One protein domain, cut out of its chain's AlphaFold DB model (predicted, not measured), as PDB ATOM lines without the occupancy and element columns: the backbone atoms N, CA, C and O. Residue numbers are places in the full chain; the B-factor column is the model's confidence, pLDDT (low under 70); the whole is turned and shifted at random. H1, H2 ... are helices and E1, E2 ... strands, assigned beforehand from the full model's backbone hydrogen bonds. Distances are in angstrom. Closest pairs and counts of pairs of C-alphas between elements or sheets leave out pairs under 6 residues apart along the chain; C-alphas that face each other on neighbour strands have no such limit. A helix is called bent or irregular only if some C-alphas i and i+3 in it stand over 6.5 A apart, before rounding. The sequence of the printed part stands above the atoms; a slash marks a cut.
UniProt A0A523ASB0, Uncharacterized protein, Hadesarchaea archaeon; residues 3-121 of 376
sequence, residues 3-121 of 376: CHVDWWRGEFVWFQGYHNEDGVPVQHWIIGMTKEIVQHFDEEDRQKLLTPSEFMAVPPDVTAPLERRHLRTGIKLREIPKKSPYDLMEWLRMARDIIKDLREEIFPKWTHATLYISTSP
ATOM      1  N   CYS A   3     -19.364 -18.877 -22.067       89.12
ATOM      2  CA  CYS A   3     -18.149 -19.648 -21.840       89.12
ATOM      3  C   CYS A   3     -17.884 -20.590 -23.019       89.12
ATOM      4  O   CYS A   3     -18.737 -21.378 -23.431       89.12
ATOM      5  N   HIS A   4     -16.695 -20.495 -23.588       85.56
ATOM      6  CA  HIS A   4     -16.246 -21.293 -24.715       85.56
ATOM      7  C   HIS A   4     -15.473 -22.502 -24.189       85.56
ATOM      8  O   HIS A   4     -14.506 -22.351 -23.445       85.56
ATOM      9  N   VAL A   5     -15.927 -23.690 -24.571       80.31
ATOM     10  CA  VAL A   5     -15.345 -24.997 -24.233       80.31
ATOM     11  C   VAL A   5     -14.469 -25.502 -25.382       80.31
ATOM     12  O   VAL A   5     -14.926 -25.574 -26.520       80.31
ATOM     13  N   ASP A   6     -13.242 -25.908 -25.106       76.94
ATOM     14  CA  ASP A   6     -12.524 -26.844 -25.964       76.94
ATOM     15  C   ASP A   6     -12.966 -28.258 -25.581       76.94
ATOM     16  O   ASP A   6     -12.570 -28.792 -24.542       76.94
ATOM     17  N   TRP A   7     -13.835 -28.847 -26.403       71.56
ATOM     18  CA  TRP A   7     -14.399 -30.175 -26.160       71.56
ATOM     19  C   TRP A   7     -13.355 -31.292 -26.229       71.56
ATOM     20  O   TRP A   7     -13.528 -32.315 -25.575       71.56
ATOM     21  N   TRP A   8     -12.261 -31.093 -26.970       67.81
ATOM     22  CA  TRP A   8     -11.191 -32.082 -27.083       67.81
ATOM     23  C   TRP A   8     -10.330 -32.123 -25.829       67.81
ATOM     24  O   TRP A   8      -9.897 -33.191 -25.398       67.81
ATOM     25  N   ARG A   9     -10.083 -30.955 -25.229       73.44
ATOM     26  CA  ARG A   9      -9.312 -30.844 -23.982       73.44
ATOM     27  C   ARG A   9     -10.176 -30.979 -22.730       73.44
ATOM     28  O   ARG A   9      -9.642 -31.278 -21.660       73.44
ATOM     29  N   GLY A  10     -11.485 -30.767 -22.860       79.69
ATOM     30  CA  GLY A  10     -12.407 -30.656 -21.735       79.69
ATOM     31  C   GLY A  10     -12.146 -29.392 -20.915       79.69
ATOM     32  O   GLY A  10     -12.206 -29.422 -19.690       79.69
ATOM     33  N   GLU A  11     -11.800 -28.276 -21.549       88.00
ATOM     34  CA  GLU A  11     -11.397 -27.063 -20.829       88.00
ATOM     35  C   GLU A  11     -12.216 -25.855 -21.266       88.00
ATOM     36  O   GLU A  11     -12.531 -25.699 -22.443       88.00
ATOM     37  N   PHE A  12     -12.553 -24.961 -20.335       90.94
ATOM     38  CA  PHE A  12     -13.018 -23.638 -20.736       90.94
ATOM     39  C   PHE A  12     -11.823 -22.794 -21.170       90.94
ATOM     40  O   PHE A  12     -10.889 -22.585 -20.395       90.94
ATOM     41  N   VAL A  13     -11.882 -22.277 -22.394       89.06
ATOM     42  CA  VAL A  13     -10.769 -21.551 -23.015       89.06
ATOM     43  C   VAL A  13     -10.986 -20.042 -23.082       89.06
ATOM     44  O   VAL A  13     -10.026 -19.279 -23.161       89.06
ATOM     45  N   TRP A  14     -12.241 -19.593 -23.027       88.19
ATOM     46  CA  TRP A  14     -12.587 -18.177 -23.118       88.19
ATOM     47  C   TRP A  14     -13.935 -17.875 -22.466       88.19
ATOM     48  O   TRP A  14     -14.915 -18.586 -22.678       88.19
ATOM     49  N   PHE A  15     -13.998 -16.792 -21.698       89.75
ATOM     50  CA  PHE A  15     -15.222 -16.221 -21.153       89.75
ATOM     51  C   PHE A  15     -15.382 -14.780 -21.619       89.75
ATOM     52  O   PHE A  15     -14.509 -13.940 -21.386       89.75
ATOM     53  N   GLN A  16     -16.534 -14.491 -22.212       86.56
ATOM     54  CA  GLN A  16     -16.918 -13.142 -22.612       86.56
ATOM     55  C   GLN A  16     -18.387 -12.880 -22.319       86.56
ATOM     56  O   GLN A  16     -19.201 -13.795 -22.235       86.56
ATOM     57  N   GLY A  17     -18.772 -11.627 -22.170       83.75
ATOM     58  CA  GLY A  17     -20.151 -11.264 -21.907       83.75
ATOM     59  C   GLY A  17     -20.421  -9.814 -22.224       83.75
ATOM     60  O   GLY A  17     -19.592  -9.116 -22.793       83.75
ATOM     61  N   TYR A  18     -21.615  -9.382 -21.863       85.38
ATOM     62  CA  TYR A  18     -22.030  -8.001 -21.972       85.38
ATOM     63  C   TYR A  18     -23.139  -7.741 -20.958       85.38
ATOM     64  O   TYR A  18     -23.841  -8.668 -20.531       85.38
ATOM     65  N   HIS A  19     -23.261  -6.483 -20.567       84.94
ATOM     66  CA  HIS A  19     -24.357  -5.965 -19.775       84.94
ATOM     67  C   HIS A  19     -25.374  -5.278 -20.688       84.94
ATOM     68  O   HIS A  19     -24.979  -4.617 -21.649       84.94
ATOM     69  N   ASN A  20     -26.661  -5.420 -20.367       82.50
ATOM     70  CA  ASN A  20     -27.749  -4.770 -21.090       82.50
ATOM     71  C   ASN A  20     -28.518  -3.831 -20.165       82.50
ATOM     72  O   ASN A  20     -28.919  -4.252 -19.083       82.50
ATOM     73  N   GLU A  21     -28.811  -2.629 -20.646       79.69
ATOM     74  CA  GLU A  21     -29.795  -1.714 -20.061       79.69
ATOM     75  C   GLU A  21     -30.905  -1.502 -21.097       79.69
ATOM     76  O   GLU A  21     -30.617  -1.311 -22.278       79.69
ATOM     77  N   ASP A  22     -32.169  -1.642 -20.690       78.31
ATOM     78  CA  ASP A  22     -33.347  -1.506 -21.567       78.31
ATOM     79  C   ASP A  22     -33.269  -2.314 -22.882       78.31
ATOM     80  O   ASP A  22     -33.735  -1.900 -23.944       78.31
ATOM     81  N   GLY A  23     -32.656  -3.501 -22.815       68.25
ATOM     82  CA  GLY A  23     -32.477  -4.394 -23.965       68.25
ATOM     83  C   GLY A  23     -31.333  -4.007 -24.911       68.25
ATOM     84  O   GLY A  23     -31.198  -4.616 -25.972       68.25
ATOM     85  N   VAL A  24     -30.498  -3.034 -24.540       72.06
ATOM     86  CA  VAL A  24     -29.357  -2.560 -25.333       72.06
ATOM     87  C   VAL A  24     -28.036  -2.913 -24.638       72.06
ATOM     88  O   VAL A  24     -27.880  -2.592 -23.460       72.06
ATOM     89  N   PRO A  25     -27.058  -3.521 -25.340       75.06
ATOM     90  CA  PRO A  25     -25.723  -3.745 -24.792       75.06
ATOM     91  C   PRO A  25     -25.014  -2.422 -24.484       75.06
ATOM     92  O   PRO A  25     -24.781  -1.624 -25.391       75.06
ATOM     93  N   VAL A  26     -24.641  -2.208 -23.221       81.94
ATOM     94  CA  VAL A  26     -23.969  -0.974 -22.761       81.94
ATOM     95  C   VAL A  26     -22.500  -1.178 -22.402       81.94
ATOM     96  O   VAL A  26     -21.721  -0.232 -22.451       81.94
ATOM     97  N   GLN A  27     -22.093  -2.405 -22.067       83.38
ATOM     98  CA  GLN A  27     -20.700  -2.727 -21.763       83.38
ATOM     99  C   GLN A  27     -20.394  -4.190 -22.087       83.38
ATOM    100  O   GLN A  27     -21.180  -5.064 -21.739       83.38
ATOM    101  N   HIS A  28     -19.248  -4.462 -22.704       82.25
ATOM    102  CA  HIS A  28     -18.718  -5.790 -23.012       82.25
ATOM    103  C   HIS A  28     -17.659  -6.209 -21.997       82.25
ATOM    104  O   HIS A  28     -16.882  -5.384 -21.522       82.25
ATOM    105  N   TRP A  29     -17.631  -7.497 -21.666       83.44
ATOM    106  CA  TRP A  29     -16.728  -8.086 -20.683       83.44
ATOM    107  C   TRP A  29     -15.876  -9.161 -21.339       83.44
ATOM    108  O   TRP A  29     -16.412 -10.074 -21.970       83.44
ATOM    109  N   ILE A  30     -14.570  -9.117 -21.102       86.12
ATOM    110  CA  ILE A  30     -13.694 -10.278 -21.268       86.12
ATOM    111  C   ILE A  30     -13.285 -10.687 -19.863       86.12
ATOM    112  O   ILE A  30     -12.604  -9.932 -19.183       86.12
ATOM    113  N   ILE A  31     -13.734 -11.857 -19.405       87.12
ATOM    114  CA  ILE A  31     -13.403 -12.317 -18.050       87.12
ATOM    115  C   ILE A  31     -12.078 -13.050 -18.046       87.12
ATOM    116  O   ILE A  31     -11.267 -12.840 -17.158       87.12
ATOM    117  N   GLY A  32     -11.854 -13.932 -19.013       88.56
ATOM    118  CA  GLY A  32     -10.610 -14.674 -19.055       88.56
ATOM    119  C   GLY A  32     -10.439 -15.485 -20.321       88.56
ATOM    120  O   GLY A  32     -11.418 -15.894 -20.946       88.56
ATOM    121  N   MET A  33      -9.184 -15.684 -20.702       90.25
ATOM    122  CA  MET A  33      -8.763 -16.341 -21.935       90.25
ATOM    123  C   MET A  33      -7.501 -17.152 -21.676       90.25
ATOM    124  O   MET A  33      -6.667 -16.762 -20.859       90.25
ATOM    125  N   THR A  34      -7.331 -18.272 -22.370       90.31
ATOM    126  CA  THR A  34      -6.070 -19.009 -22.274       90.31
ATOM    127  C   THR A  34      -4.958 -18.282 -23.025       90.31
ATOM    128  O   THR A  34      -5.204 -17.478 -23.930       90.31
ATOM    129  N   LYS A  35      -3.705 -18.584 -22.665       90.00
ATOM    130  CA  LYS A  35      -2.521 -18.007 -23.321       90.00
ATOM    131  C   LYS A  35      -2.516 -18.287 -24.822       90.00
ATOM    132  O   LYS A  35      -2.127 -17.422 -25.602       90.00
ATOM    133  N   GLU A  36      -2.999 -19.462 -25.215       87.69
ATOM    134  CA  GLU A  36      -3.090 -19.881 -26.609       87.69
ATOM    135  C   GLU A  36      -4.023 -18.987 -27.416       87.69
ATOM    136  O   GLU A  36      -3.735 -18.742 -28.576       87.69
ATOM    137  N   ILE A  37      -5.114 -18.466 -26.845       85.06
ATOM    138  CA  ILE A  37      -5.970 -17.533 -27.590       85.06
ATOM    139  C   ILE A  37      -5.332 -16.143 -27.618       85.06
ATOM    140  O   ILE A  37      -5.269 -15.508 -28.668       85.06
ATOM    141  N   VAL A  38      -4.796 -15.688 -26.483       85.50
ATOM    142  CA  VAL A  38      -4.188 -14.353 -26.352       85.50
ATOM    143  C   VAL A  38      -2.996 -14.161 -27.300       85.50
ATOM    144  O   VAL A  38      -2.747 -13.041 -27.750       85.50
ATOM    145  N   GLN A  39      -2.254 -15.221 -27.634       86.56
ATOM    146  CA  GLN A  39      -1.124 -15.128 -28.569       86.56
ATOM    147  C   GLN A  39      -1.554 -14.791 -30.010       86.56
ATOM    148  O   GLN A  39      -0.731 -14.326 -30.791       86.56
ATOM    149  N   HIS A  40      -2.825 -15.015 -30.364       84.06
ATOM    150  CA  HIS A  40      -3.354 -14.728 -31.700       84.06
ATOM    151  C   HIS A  40      -3.832 -13.281 -31.869       84.06
ATOM    152  O   HIS A  40      -4.156 -12.884 -32.984       84.06
ATOM    153  N   PHE A  41      -3.865 -12.491 -30.791       83.81
ATOM    154  CA  PHE A  41      -4.215 -11.075 -30.860       83.81
ATOM    155  C   PHE A  41      -3.049 -10.251 -31.393       83.81
ATOM    156  O   PHE A  41      -1.948 -10.268 -30.819       83.81
ATOM    157  N   ASP A  42      -3.316  -9.508 -32.467       82.81
ATOM    158  CA  ASP A  42      -2.403  -8.485 -32.959       82.81
ATOM    159  C   ASP A  42      -2.474  -7.214 -32.101       82.81
ATOM    160  O   ASP A  42      -3.260  -7.111 -31.158       82.81
ATOM    161  N   GLU A  43      -1.604  -6.246 -32.389       84.12
ATOM    162  CA  GLU A  43      -1.541  -5.008 -31.610       84.12
ATOM    163  C   GLU A  43      -2.858  -4.223 -31.667       84.12
ATOM    164  O   GLU A  43      -3.282  -3.652 -30.669       84.12
ATOM    165  N   GLU A  44      -3.563  -4.249 -32.800       81.00
ATOM    166  CA  GLU A  44      -4.858  -3.581 -32.935       81.00
ATOM    167  C   GLU A  44      -5.918  -4.231 -32.033       81.00
ATOM    168  O   GLU A  44      -6.674  -3.528 -31.358       81.00
ATOM    169  N   ASP A  45      -5.948  -5.566 -31.975       77.31
ATOM    170  CA  ASP A  45      -6.833  -6.316 -31.084       77.31
ATOM    171  C   ASP A  45      -6.500  -6.040 -29.618       77.31
ATOM    172  O   ASP A  45      -7.407  -5.841 -28.812       77.31
ATOM    173  N   ARG A  46      -5.211  -5.964 -29.264       78.31
ATOM    174  CA  ARG A  46      -4.776  -5.623 -27.900       78.31
ATOM    175  C   ARG A  46      -5.243  -4.224 -27.516       78.31
ATOM    176  O   ARG A  46      -5.859  -4.068 -26.470       78.31
ATOM    177  N   GLN A  47      -5.045  -3.237 -28.386       76.94
ATOM    178  CA  GLN A  47      -5.482  -1.866 -28.127       76.94
ATOM    179  C   GLN A  47      -7.009  -1.742 -28.017       76.94
ATOM    180  O   GLN A  47      -7.495  -1.007 -27.161       76.94
ATOM    181  N   LYS A  48      -7.780  -2.456 -28.848       72.75
ATOM    182  CA  LYS A  48      -9.255  -2.381 -28.851       72.75
ATOM    183  C   LYS A  48      -9.924  -3.202 -27.754       72.75
ATOM    184  O   LYS A  48     -10.919  -2.762 -27.184       72.75
ATOM    185  N   LEU A  49      -9.438  -4.418 -27.518       70.75
ATOM    186  CA  LEU A  49     -10.076  -5.381 -26.624       70.75
ATOM    187  C   LEU A  49      -9.478  -5.341 -25.227       70.75
ATOM    188  O   LEU A  49     -10.210  -5.571 -24.278       70.75
ATOM    189  N   LEU A  50      -8.181  -5.064 -25.083       70.19
ATOM    190  CA  LEU A  50      -7.469  -5.158 -23.802       70.19
ATOM    191  C   LEU A  50      -7.185  -3.795 -23.163       70.19
ATOM    192  O   LEU A  50      -6.475  -3.732 -22.162       70.19
ATOM    193  N   THR A  51      -7.764  -2.720 -23.702       67.75
ATOM    194  CA  THR A  51      -7.727  -1.398 -23.074       67.75
ATOM    195  C   THR A  51      -9.065  -1.143 -22.381       67.75
ATOM    196  O   THR A  51     -10.085  -1.012 -23.067       67.75
ATOM    197  N   PRO A  52      -9.100  -1.074 -21.036       68.00
ATOM    198  CA  PRO A  52     -10.316  -0.759 -20.298       68.00
ATOM    199  C   PRO A  52     -10.916   0.568 -20.776       68.00
ATOM    200  O   PRO A  52     -10.232   1.588 -20.852       68.00
ATOM    201  N   SER A  53     -12.204   0.555 -21.096       74.19
ATOM    202  CA  SER A  53     -12.990   1.730 -21.475       74.19
ATOM    203  C   SER A  53     -14.383   1.633 -20.855       74.19
ATOM    204  O   SER A  53     -14.750   0.610 -20.278       74.19
ATOM    205  N   GLU A  54     -15.204   2.676 -20.992       75.06
ATOM    206  CA  GLU A  54     -16.596   2.614 -20.521       75.06
ATOM    207  C   GLU A  54     -17.373   1.459 -21.179       75.06
ATOM    208  O   GLU A  54     -18.192   0.809 -20.525       75.06
ATOM    209  N   PHE A  55     -17.051   1.149 -22.440       75.81
ATOM    210  CA  PHE A  55     -17.709   0.115 -23.235       75.81
ATOM    211  C   PHE A  55     -17.062  -1.274 -23.131       75.81
ATOM    212  O   PHE A  55     -17.741  -2.264 -23.390       75.81
ATOM    213  N   MET A  56     -15.783  -1.385 -22.762       79.75
ATOM    214  CA  MET A  56     -15.048  -2.656 -22.701       79.75
ATOM    215  C   MET A  56     -14.351  -2.806 -21.352       79.75
ATOM    216  O   MET A  56     -13.508  -1.989 -20.993       79.75
ATOM    217  N   ALA A  57     -14.666  -3.871 -20.625       80.81
ATOM    218  CA  ALA A  57     -14.112  -4.127 -19.307       80.81
ATOM    219  C   ALA A  57     -13.359  -5.469 -19.298       80.81
ATOM    220  O   ALA A  57     -13.932  -6.530 -19.564       80.81
ATOM    221  N   VAL A  58     -12.057  -5.397 -19.014       82.06
ATOM    222  CA  VAL A  58     -11.106  -6.513 -19.108       82.06
ATOM    223  C   VAL A  58     -10.152  -6.471 -17.913       82.06
ATOM    224  O   VAL A  58      -9.692  -5.385 -17.554       82.06
ATOM    225  N   PRO A  59      -9.848  -7.614 -17.271       82.19
ATOM    226  CA  PRO A  59      -8.895  -7.662 -16.173       82.19
ATOM    227  C   PRO A  59      -7.459  -7.402 -16.663       82.19
ATOM    228  O   PRO A  59      -7.121  -7.785 -17.784       82.19
ATOM    229  N   PRO A  60      -6.582  -6.830 -15.814       80.25
ATOM    230  CA  PRO A  60      -5.186  -6.559 -16.174       80.25
ATOM    231  C   PRO A  60      -4.403  -7.799 -16.633       80.25
ATOM    232  O   PRO A  60      -3.594  -7.719 -17.552       80.25
ATOM    233  N   ASP A  61      -4.666  -8.953 -16.011       87.56
ATOM    234  CA  ASP A  61      -4.207 -10.261 -16.483       87.56
ATOM    235  C   ASP A  61      -5.422 -11.084 -16.912       87.56
ATOM    236  O   ASP A  61      -6.167 -11.607 -16.083       87.56
ATOM    237  N   VAL A  62      -5.613 -11.216 -18.222       87.62
ATOM    238  CA  VAL A  62      -6.716 -11.984 -18.818       87.62
ATOM    239  C   VAL A  62      -6.597 -13.492 -18.627       87.62
ATOM    240  O   VAL A  62      -7.559 -14.213 -18.869       87.62
ATOM    241  N   THR A  63      -5.450 -14.001 -18.191       90.06
ATOM    242  CA  THR A  63      -5.245 -15.441 -17.998       90.06
ATOM    243  C   THR A  63      -5.506 -15.872 -16.557       90.06
ATOM    244  O   THR A  63      -6.025 -16.965 -16.329       90.06
ATOM    245  N   ALA A  64      -5.236 -14.999 -15.580       91.19
ATOM    246  CA  ALA A  64      -5.403 -15.297 -14.156       91.19
ATOM    247  C   ALA A  64      -6.830 -15.736 -13.749       91.19
ATOM    248  O   ALA A  64      -6.951 -16.672 -12.952       91.19
ATOM    249  N   PRO A  65      -7.924 -15.162 -14.291       91.69
ATOM    250  CA  PRO A  65      -9.285 -15.565 -13.936       91.69
ATOM    251  C   PRO A  65      -9.595 -17.036 -14.218       91.69
ATOM    252  O   PRO A  65     -10.315 -17.670 -13.449       91.69
ATOM    253  N   LEU A  66      -9.000 -17.618 -15.265       93.88
ATOM    254  CA  LEU A  66      -9.162 -19.039 -15.595       93.88
ATOM    255  C   LEU A  66      -8.513 -19.983 -14.570       93.88
ATOM    256  O   LEU A  66      -8.903 -21.150 -14.464       93.88
ATOM    257  N   GLU A  67      -7.553 -19.478 -13.796       94.75
ATOM    258  CA  GLU A  67      -6.842 -20.215 -12.751       94.75
ATOM    259  C   GLU A  67      -7.520 -20.104 -11.372       94.75
ATOM    260  O   GLU A  67      -7.131 -20.812 -10.435       94.75
ATOM    261  N   ARG A  68      -8.556 -19.260 -11.236       94.12
ATOM    262  CA  ARG A  68      -9.360 -19.148 -10.009       94.12
ATOM    263  C   ARG A  68     -10.070 -20.461  -9.709       94.12
ATOM    264  O   ARG A  68     -10.526 -21.157 -10.614       94.12
ATOM    265  N   ARG A  69     -10.169 -20.803  -8.425       95.44
ATOM    266  CA  ARG A  69     -10.756 -22.065  -7.958       95.44
ATOM    267  C   ARG A  69     -12.144 -21.840  -7.387       95.44
ATOM    268  O   ARG A  69     -12.360 -20.895  -6.639       95.44
ATOM    269  N   HIS A  70     -13.050 -22.762  -7.682       94.25
ATOM    270  CA  HIS A  70     -14.342 -22.831  -7.021       94.25
ATOM    271  C   HIS A  70     -14.142 -23.173  -5.538       94.25
ATOM    272  O   HIS A  70     -13.524 -24.191  -5.220       94.25
ATOM    273  N   LEU A  71     -14.672 -22.341  -4.637       90.75
ATOM    274  CA  LEU A  71     -14.379 -22.396  -3.196       90.75
ATOM    275  C   LEU A  71     -14.661 -23.766  -2.562       90.75
ATOM    276  O   LEU A  71     -13.897 -24.227  -1.720       90.75
ATOM    277  N   ARG A  72     -15.735 -24.439  -2.986       91.81
ATOM    278  CA  ARG A  72     -16.163 -25.720  -2.399       91.81
ATOM    279  C   ARG A  72     -15.451 -26.942  -2.982       91.81
ATOM    280  O   ARG A  72     -15.248 -27.914  -2.270       91.81
ATOM    281  N   THR A  73     -15.120 -26.931  -4.271       92.69
ATOM    282  CA  THR A  73     -14.565 -28.120  -4.958       92.69
ATOM    283  C   THR A  73     -13.065 -28.012  -5.209       92.69
ATOM    284  O   THR A  73     -12.431 -28.998  -5.570       92.69
ATOM    285  N   GLY A  74     -12.484 -26.816  -5.084       95.38
ATOM    286  CA  GLY A  74     -11.084 -26.545  -5.406       95.38
ATOM    287  C   GLY A  74     -10.744 -26.646  -6.900       95.38
ATOM    288  O   GLY A  74      -9.585 -26.441  -7.271       95.38
ATOM    289  N   ILE A  75     -11.714 -26.950  -7.768       96.38
ATOM    290  CA  ILE A  75     -11.520 -27.082  -9.217       96.38
ATOM    291  C   ILE A  75     -11.310 -25.690  -9.821       96.38
ATOM    292  O   ILE A  75     -12.040 -24.752  -9.496       96.38
ATOM    293  N   LYS A  76     -10.294 -25.550 -10.680       96.75
ATOM    294  CA  LYS A  76     -10.024 -24.302 -11.405       96.75
ATOM    295  C   LYS A  76     -11.103 -24.048 -12.451       96.75
ATOM    296  O   LYS A  76     -11.549 -25.008 -13.074       96.75
ATOM    297  N   LEU A  77     -11.439 -22.784 -12.707       95.50
ATOM    298  CA  LEU A  77     -12.463 -22.384 -13.674       95.50
ATOM    299  C   LEU A  77     -12.267 -23.081 -15.023       95.50
ATOM    300  O   LEU A  77     -13.192 -23.722 -15.504       95.50
ATOM    301  N   ARG A  78     -11.055 -23.055 -15.592       95.19
ATOM    302  CA  ARG A  78     -10.771 -23.727 -16.874       95.19
ATOM    303  C   ARG A  78     -10.954 -25.248 -16.847       95.19
ATOM    304  O   ARG A  78     -11.269 -25.831 -17.872       95.19
ATOM    305  N   GLU A  79     -10.741 -25.891 -15.698       95.38
ATOM    306  CA  GLU A  79     -10.687 -27.355 -15.563       95.38
ATOM    307  C   GLU A  79     -12.048 -27.972 -15.225       95.38
ATOM    308  O   GLU A  79     -12.139 -29.193 -15.106       95.38
ATOM    309  N   ILE A  80     -13.093 -27.152 -15.052       95.00
ATOM    310  CA  ILE A  80     -14.444 -27.620 -14.720       95.00
ATOM    311  C   ILE A  80     -14.918 -28.709 -15.693       95.00
ATOM    312  O   ILE A  80     -15.267 -29.782 -15.203       95.00
ATOM    313  N   PRO A  81     -14.866 -28.531 -17.030       89.62
ATOM    314  CA  PRO A  81     -15.425 -29.540 -17.928       89.62
ATOM    315  C   PRO A  81     -14.693 -30.890 -17.855       89.62
ATOM    316  O   PRO A  81     -15.296 -31.944 -18.018       89.62
ATOM    317  N   LYS A  82     -13.394 -30.869 -17.547       89.12
ATOM    318  CA  LYS A  82     -12.539 -32.055 -17.415       89.12
ATOM    319  C   LYS A  82     -12.681 -32.769 -16.073       89.12
ATOM    320  O   LYS A  82     -12.379 -33.957 -15.990       89.12
ATOM    321  N   LYS A  83     -13.044 -32.048 -15.009       91.62
ATOM    322  CA  LYS A  83     -13.047 -32.552 -13.621       91.62
ATOM    323  C   LYS A  83     -14.438 -32.738 -13.019       91.62
ATOM    324  O   LYS A  83     -14.532 -33.205 -11.886       91.62
ATOM    325  N   SER A  84     -15.482 -32.394 -13.756       87.50
ATOM    326  CA  SER A  84     -16.875 -32.608 -13.376       87.50
ATOM    327  C   SER A  84     -17.517 -33.671 -14.278       87.50
ATOM    328  O   SER A  84     -17.015 -33.917 -15.377       87.50
ATOM    329  N   PRO A  85     -18.622 -34.311 -13.848       84.00
ATOM    330  CA  PRO A  85     -19.447 -35.143 -14.724       84.00
ATOM    331  C   PRO A  85     -19.802 -34.414 -16.024       84.00
ATOM    332  O   PRO A  85     -19.825 -33.187 -16.038       84.00
ATOM    333  N   TYR A  86     -20.116 -35.141 -17.101       79.12
ATOM    334  CA  TYR A  86     -20.588 -34.556 -18.365       79.12
ATOM    335  C   TYR A  86     -22.025 -34.003 -18.228       79.12
ATOM    336  O   TYR A  86     -22.955 -34.444 -18.895       79.12
ATOM    337  N   ASP A  87     -22.194 -33.007 -17.358       85.25
ATOM    338  CA  ASP A  87     -23.418 -32.252 -17.121       85.25
ATOM    339  C   ASP A  87     -23.130 -30.754 -17.270       85.25
ATOM    340  O   ASP A  87     -22.456 -30.116 -16.456       85.25
ATOM    341  N   LEU A  88     -23.684 -30.175 -18.333       86.31
ATOM    342  CA  LEU A  88     -23.464 -28.779 -18.665       86.31
ATOM    343  C   LEU A  88     -24.053 -27.822 -17.624       86.31
ATOM    344  O   LEU A  88     -23.476 -26.765 -17.374       86.31
ATOM    345  N   MET A  89     -25.178 -28.174 -16.998       88.94
ATOM    346  CA  MET A  89     -25.784 -27.340 -15.960       88.94
ATOM    347  C   MET A  89     -24.881 -27.275 -14.730       88.94
ATOM    348  O   MET A  89     -24.711 -26.203 -14.145       88.94
ATOM    349  N   GLU A  90     -24.263 -28.399 -14.361       90.25
ATOM    350  CA  GLU A  90     -23.289 -28.448 -13.270       90.25
ATOM    351  C   GLU A  90     -22.066 -27.581 -13.586       90.25
ATOM    352  O   GLU A  90     -21.659 -26.758 -12.756       90.25
ATOM    353  N   TRP A  91     -21.534 -27.689 -14.808       92.69
ATOM    354  CA  TRP A  91     -20.389 -26.885 -15.241       92.69
ATOM    355  C   TRP A  91     -20.679 -25.390 -15.147       92.69
ATOM    356  O   TRP A  91     -19.897 -24.627 -14.575       92.69
ATOM    357  N   LEU A  92     -21.822 -24.970 -15.694       94.00
ATOM    358  CA  LEU A  92     -22.238 -23.575 -15.703       94.00
ATOM    359  C   LEU A  92     -22.518 -23.050 -14.297       94.00
ATOM    360  O   LEU A  92     -22.157 -21.912 -14.007       94.00
ATOM    361  N   ARG A  93     -23.098 -23.859 -13.407       93.81
ATOM    362  CA  ARG A  93     -23.330 -23.469 -12.010       93.81
ATOM    363  C   ARG A  93     -22.019 -23.210 -11.276       93.81
ATOM    364  O   ARG A  93     -21.871 -22.156 -10.663       93.81
ATOM    365  N   MET A  94     -21.053 -24.121 -11.397       94.56
ATOM    366  CA  MET A  94     -19.729 -23.955 -10.791       94.56
ATOM    367  C   MET A  94     -18.984 -22.745 -11.359       94.56
ATOM    368  O   MET A  94     -18.409 -21.959 -10.604       94.56
ATOM    369  N   ALA A  95     -19.015 -22.569 -12.684       95.12
ATOM    370  CA  ALA A  95     -18.407 -21.416 -13.334       95.12
ATOM    371  C   ALA A  95     -19.075 -20.111 -12.879       95.12
ATOM    372  O   ALA A  95     -18.390 -19.151 -12.542       95.12
ATOM    373  N   ARG A  96     -20.410 -20.079 -12.807       94.00
ATOM    374  CA  ARG A  96     -21.181 -18.918 -12.349       94.00
ATOM    375  C   ARG A  96     -20.802 -18.494 -10.937       94.00
ATOM    376  O   ARG A  96     -20.733 -17.294 -10.700       94.00
ATOM    377  N   ASP A  97     -20.569 -19.433 -10.027       93.00
ATOM    378  CA  ASP A  97     -20.192 -19.105  -8.650       93.00
ATOM    379  C   ASP A  97     -18.811 -18.434  -8.586       93.00
ATOM    380  O   ASP A  97     -18.708 -17.359  -8.007       93.00
ATOM    381  N   ILE A  98     -17.800 -18.947  -9.304       93.44
ATOM    382  CA  ILE A  98     -16.492 -18.264  -9.423       93.44
ATOM    383  C   ILE A  98     -16.655 -16.857 -10.025       93.44
ATOM    384  O   ILE A  98     -16.000 -15.902  -9.613       93.44
ATOM    385  N   ILE A  99     -17.510 -16.723 -11.039       91.38
ATOM    386  CA  ILE A  99     -17.655 -15.466 -11.779       91.38
ATOM    387  C   ILE A  99     -18.401 -14.411 -10.958       91.38
ATOM    388  O   ILE A  99     -18.131 -13.225 -11.126       91.38
ATOM    389  N   LYS A 100     -19.327 -14.803 -10.075       90.19
ATOM    390  CA  LYS A 100     -19.961 -13.857  -9.146       90.19
ATOM    391  C   LYS A 100     -18.917 -13.189  -8.257       90.19
ATOM    392  O   LYS A 100     -18.949 -11.967  -8.163       90.19
ATOM    393  N   ASP A 101     -17.983 -13.967  -7.712       86.69
ATOM    394  CA  ASP A 101     -16.899 -13.452  -6.869       86.69
ATOM    395  C   ASP A 101     -15.996 -12.509  -7.680       86.69
ATOM    396  O   ASP A 101     -15.747 -11.368  -7.297       86.69
ATOM    397  N   LEU A 102     -15.589 -12.937  -8.881       86.25
ATOM    398  CA  LEU A 102     -14.795 -12.109  -9.797       86.25
ATOM    399  C   LEU A 102     -15.508 -10.824 -10.227       86.25
ATOM    400  O   LEU A 102     -14.858  -9.827 -10.529       86.25
ATOM    401  N   ARG A 103     -16.841 -10.829 -10.296       84.81
ATOM    402  CA  ARG A 103     -17.608  -9.656 -10.707       84.81
ATOM    403  C   ARG A 103     -17.521  -8.533  -9.686       84.81
ATOM    404  O   ARG A 103     -17.491  -7.380 -10.098       84.81
ATOM    405  N   GLU A 104     -17.461  -8.855  -8.400       81.94
ATOM    406  CA  GLU A 104     -17.273  -7.851  -7.348       81.94
ATOM    407  C   GLU A 104     -15.900  -7.178  -7.459       81.94
ATOM    408  O   GLU A 104     -15.792  -5.965  -7.297       81.94
ATOM    409  N   GLU A 105     -14.870  -7.954  -7.812       81.12
ATOM    410  CA  GLU A 105     -13.497  -7.467  -7.975       81.12
ATOM    411  C   GLU A 105     -13.305  -6.655  -9.267       81.12
ATOM    412  O   GLU A 105     -12.672  -5.600  -9.256       81.12
ATOM    413  N   ILE A 106     -13.823  -7.156 -10.394       77.88
ATOM    414  CA  ILE A 106     -13.503  -6.638 -11.733       77.88
ATOM    415  C   ILE A 106     -14.582  -5.662 -12.239       77.88
ATOM    416  O   ILE A 106     -14.271  -4.733 -12.984       77.88
ATOM    417  N   PHE A 107     -15.848  -5.828 -11.838       78.31
ATOM    418  CA  PHE A 107     -16.980  -5.049 -12.366       78.31
ATOM    419  C   PHE A 107     -17.943  -4.565 -11.262       78.31
ATOM    420  O   PHE A 107     -19.145  -4.856 -11.319       78.31
ATOM    421  N   PRO A 108     -17.468  -3.766 -10.288       77.56
ATOM    422  CA  PRO A 108     -18.253  -3.388  -9.110       77.56
ATOM    423  C   PRO A 108     -19.554  -2.635  -9.441       77.56
ATOM    424  O   PRO A 108     -20.535  -2.737  -8.710       77.56
ATOM    425  N   LYS A 109     -19.613  -1.931 -10.584       82.50
ATOM    426  CA  LYS A 109     -20.839  -1.270 -11.074       82.50
ATOM    427  C   LYS A 109     -22.001  -2.258 -11.273       82.50
ATOM    428  O   LYS A 109     -23.159  -1.886 -11.120       82.50
ATOM    429  N   TRP A 110     -21.703  -3.514 -11.601       85.44
ATOM    430  CA  TRP A 110     -22.693  -4.520 -11.993       85.44
ATOM    431  C   TRP A 110     -22.862  -5.637 -10.960       85.44
ATOM    432  O   TRP A 110     -23.427  -6.688 -11.274       85.44
ATOM    433  N   THR A 111     -22.412  -5.423  -9.722       84.75
ATOM    434  CA  THR A 111     -22.490  -6.412  -8.635       84.75
ATOM    435  C   THR A 111     -23.912  -6.913  -8.381       84.75
ATOM    436  O   THR A 111     -24.108  -8.095  -8.109       84.75
ATOM    437  N   HIS A 112     -24.927  -6.062  -8.547       86.88
ATOM    438  CA  HIS A 112     -26.334  -6.436  -8.341       86.88
ATOM    439  C   HIS A 112     -27.058  -6.888  -9.617       86.88
ATOM    440  O   HIS A 112     -28.229  -7.258  -9.565       86.88
ATOM    441  N   ALA A 113     -26.377  -6.897 -10.766       87.12
ATOM    442  CA  ALA A 113     -26.969  -7.362 -12.013       87.12
ATOM    443  C   ALA A 113     -27.330  -8.854 -11.941       87.12
ATOM    444  O   ALA A 113     -26.638  -9.655 -11.301       87.12
ATOM    445  N   THR A 114     -28.355  -9.275 -12.678       88.94
ATOM    446  CA  THR A 114     -28.622 -10.710 -12.837       88.94
ATOM    447  C   THR A 114     -27.565 -11.330 -13.753       88.94
ATOM    448  O   THR A 114     -27.442 -10.952 -14.916       88.94
ATOM    449  N   LEU A 115     -26.789 -12.287 -13.235       90.25
ATOM    450  CA  LEU A 115     -25.789 -13.014 -14.019       90.25
ATOM    451  C   LEU A 115     -26.393 -14.283 -14.623       90.25
ATOM    452  O   LEU A 115     -26.601 -15.272 -13.909       90.25
ATOM    453  N   TYR A 116     -26.590 -14.240 -15.940       90.25
ATOM    454  CA  TYR A 116     -26.828 -15.406 -16.788       90.25
ATOM    455  C   TYR A 116     -25.514 -15.858 -17.427       90.25
ATOM    456  O   TYR A 116     -24.823 -15.059 -18.077       90.25
ATOM    457  N   ILE A 117     -25.185 -17.137 -17.276       91.38
ATOM    458  CA  ILE A 117     -24.084 -17.784 -17.993       91.38
ATOM    459  C   ILE A 117     -24.643 -18.830 -18.958       91.38
ATOM    460  O   ILE A 117     -25.652 -19.459 -18.672       91.38
ATOM    461  N   SER A 118     -24.001 -19.005 -20.103       88.81
ATOM    462  CA  SER A 118     -24.323 -20.021 -21.102       88.81
ATOM    463  C   SER A 118     -23.028 -20.536 -21.697       88.81
ATOM    464  O   SER A 118     -22.059 -19.779 -21.782       88.81
ATOM    465  N   THR A 119     -23.001 -21.766 -22.203       84.56
ATOM    466  CA  THR A 119     -21.944 -22.118 -23.157       84.56
ATOM    467  C   THR A 119     -22.090 -21.293 -24.423       84.56
ATOM    468  O   THR A 119     -23.182 -20.840 -24.763       84.56
ATOM    469  N   SER A 120     -20.981 -21.013 -25.100       72.81
ATOM    470  CA  SER A 120     -21.029 -20.310 -26.373       72.81
ATOM    471  C   SER A 120     -21.592 -21.228 -27.457       72.81
ATOM    472  O   SER A 120     -21.087 -22.343 -27.625       72.81
ATOM    473  N   PRO A 121     -22.566 -20.763 -28.261       56.81
ATOM    474  CA  PRO A 121     -23.035 -21.538 -29.402       56.81
ATOM    475  C   PRO A 121     -21.971 -21.586 -30.512       56.81
ATOM    476  O   PRO A 121     -22.026 -22.446 -31.387       56.81
TER     477      PRO A 121
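AT A GLANCE: This is residues 3 to 121 of the 376 residues of an uncharacterized protein of Hadesarchaea archaeon (UniProt A0A523ASB0). A long two-stranded ribbon, E2 and E3, with the short strand E1 beside the first part of E2, makes a small sheet, and the helical hairpin of H4 and H5 covers part of one face, giving two layers, helices over a sheet. H1 and H2 lie on a loop of chain that swings out past E3 and returns as residues 50 to 63, of which 56 to 57 pair in parallel with residues 28 to 29 of E3; near the other edge, E4 runs close to E1 and H5. The 119 printed residues hold five named helices and four named strands in the order E1 E2 E3 H1 H2 H3 H4 H5 E4, a mixed class; the sheet's order is E1 - E2 - E3, all antiparallel. The whole is compact, with a radius of gyration of the C-alphas of 14.1 A and spans of 38 by 33 by 25 A.

IN THESE COORDINATES: Find C-alpha 3 at (-18.149, -19.648, -21.840), where E1, residues 3 to 6, begins. E2, residues 11 to 21, runs 31.3 A, and E3, residues 24 to 33, runs 25.0 A and bends by 53 degrees at residue 27. Next come H1, residues 35 to 38, H2, residues 43 to 49, H3, residues 64 to 67, and H4, residues 77 to 83. H5, residues 88 to 106, runs 25.2 A from C-alpha 88 at (-23.464, -28.779, -18.665), with a kink of 30 degrees near residue 100. E4, residues 117 to 119, ends at C-alpha 119, (-21.944, -22.118, -23.157).

HOW THE PARTS SIT: Start at the meander E1 E2 E3, each strand the antiparallel neighbour of the one before; N 4 and O 14 are 2.8 A apart, and N 17 and O 29 are 2.8 A apart, both within hydrogen-bond range. H4 is on the sheet at a height of 7.9 A, over E2; the C-alphas of Phe 12 and Arg 78, their closest, are 4.5 A apart. H3 is on the same face. H5 touches H4 with residues 91 to 98 alone, closest at the C-alphas of Ile 80 and Trp 91, 6.0 A, opposite ways at a shallow tilt of 16 degrees. H1 only grazes the sheet, and H2 is not on it. The closest C-alphas of E1 and E4, Cys 3 and Thr 119, are 4.7 A apart; E4 pairs with no named strand. H4 is irregular, C-alphas 78 and 81 being 7.5 A apart. In H2 every O i to N i+4 pair is within hydrogen-bond range, in H5 14 of 15, in H4 1 of 3 beside 3 of 4 O i to N i+3 pairs; H1 and H3 are too short for an i+4 pair.

THE WHOLE: The C-alphas of Glu 44 and Arg 72, the two farthest apart, are 39.4 A apart. The printed part has no cut, and its long link is H2 to H3. Mean pLDDT of the printed part is 85.0; residues 8, 23, 51 to 52 and 121 are under 70.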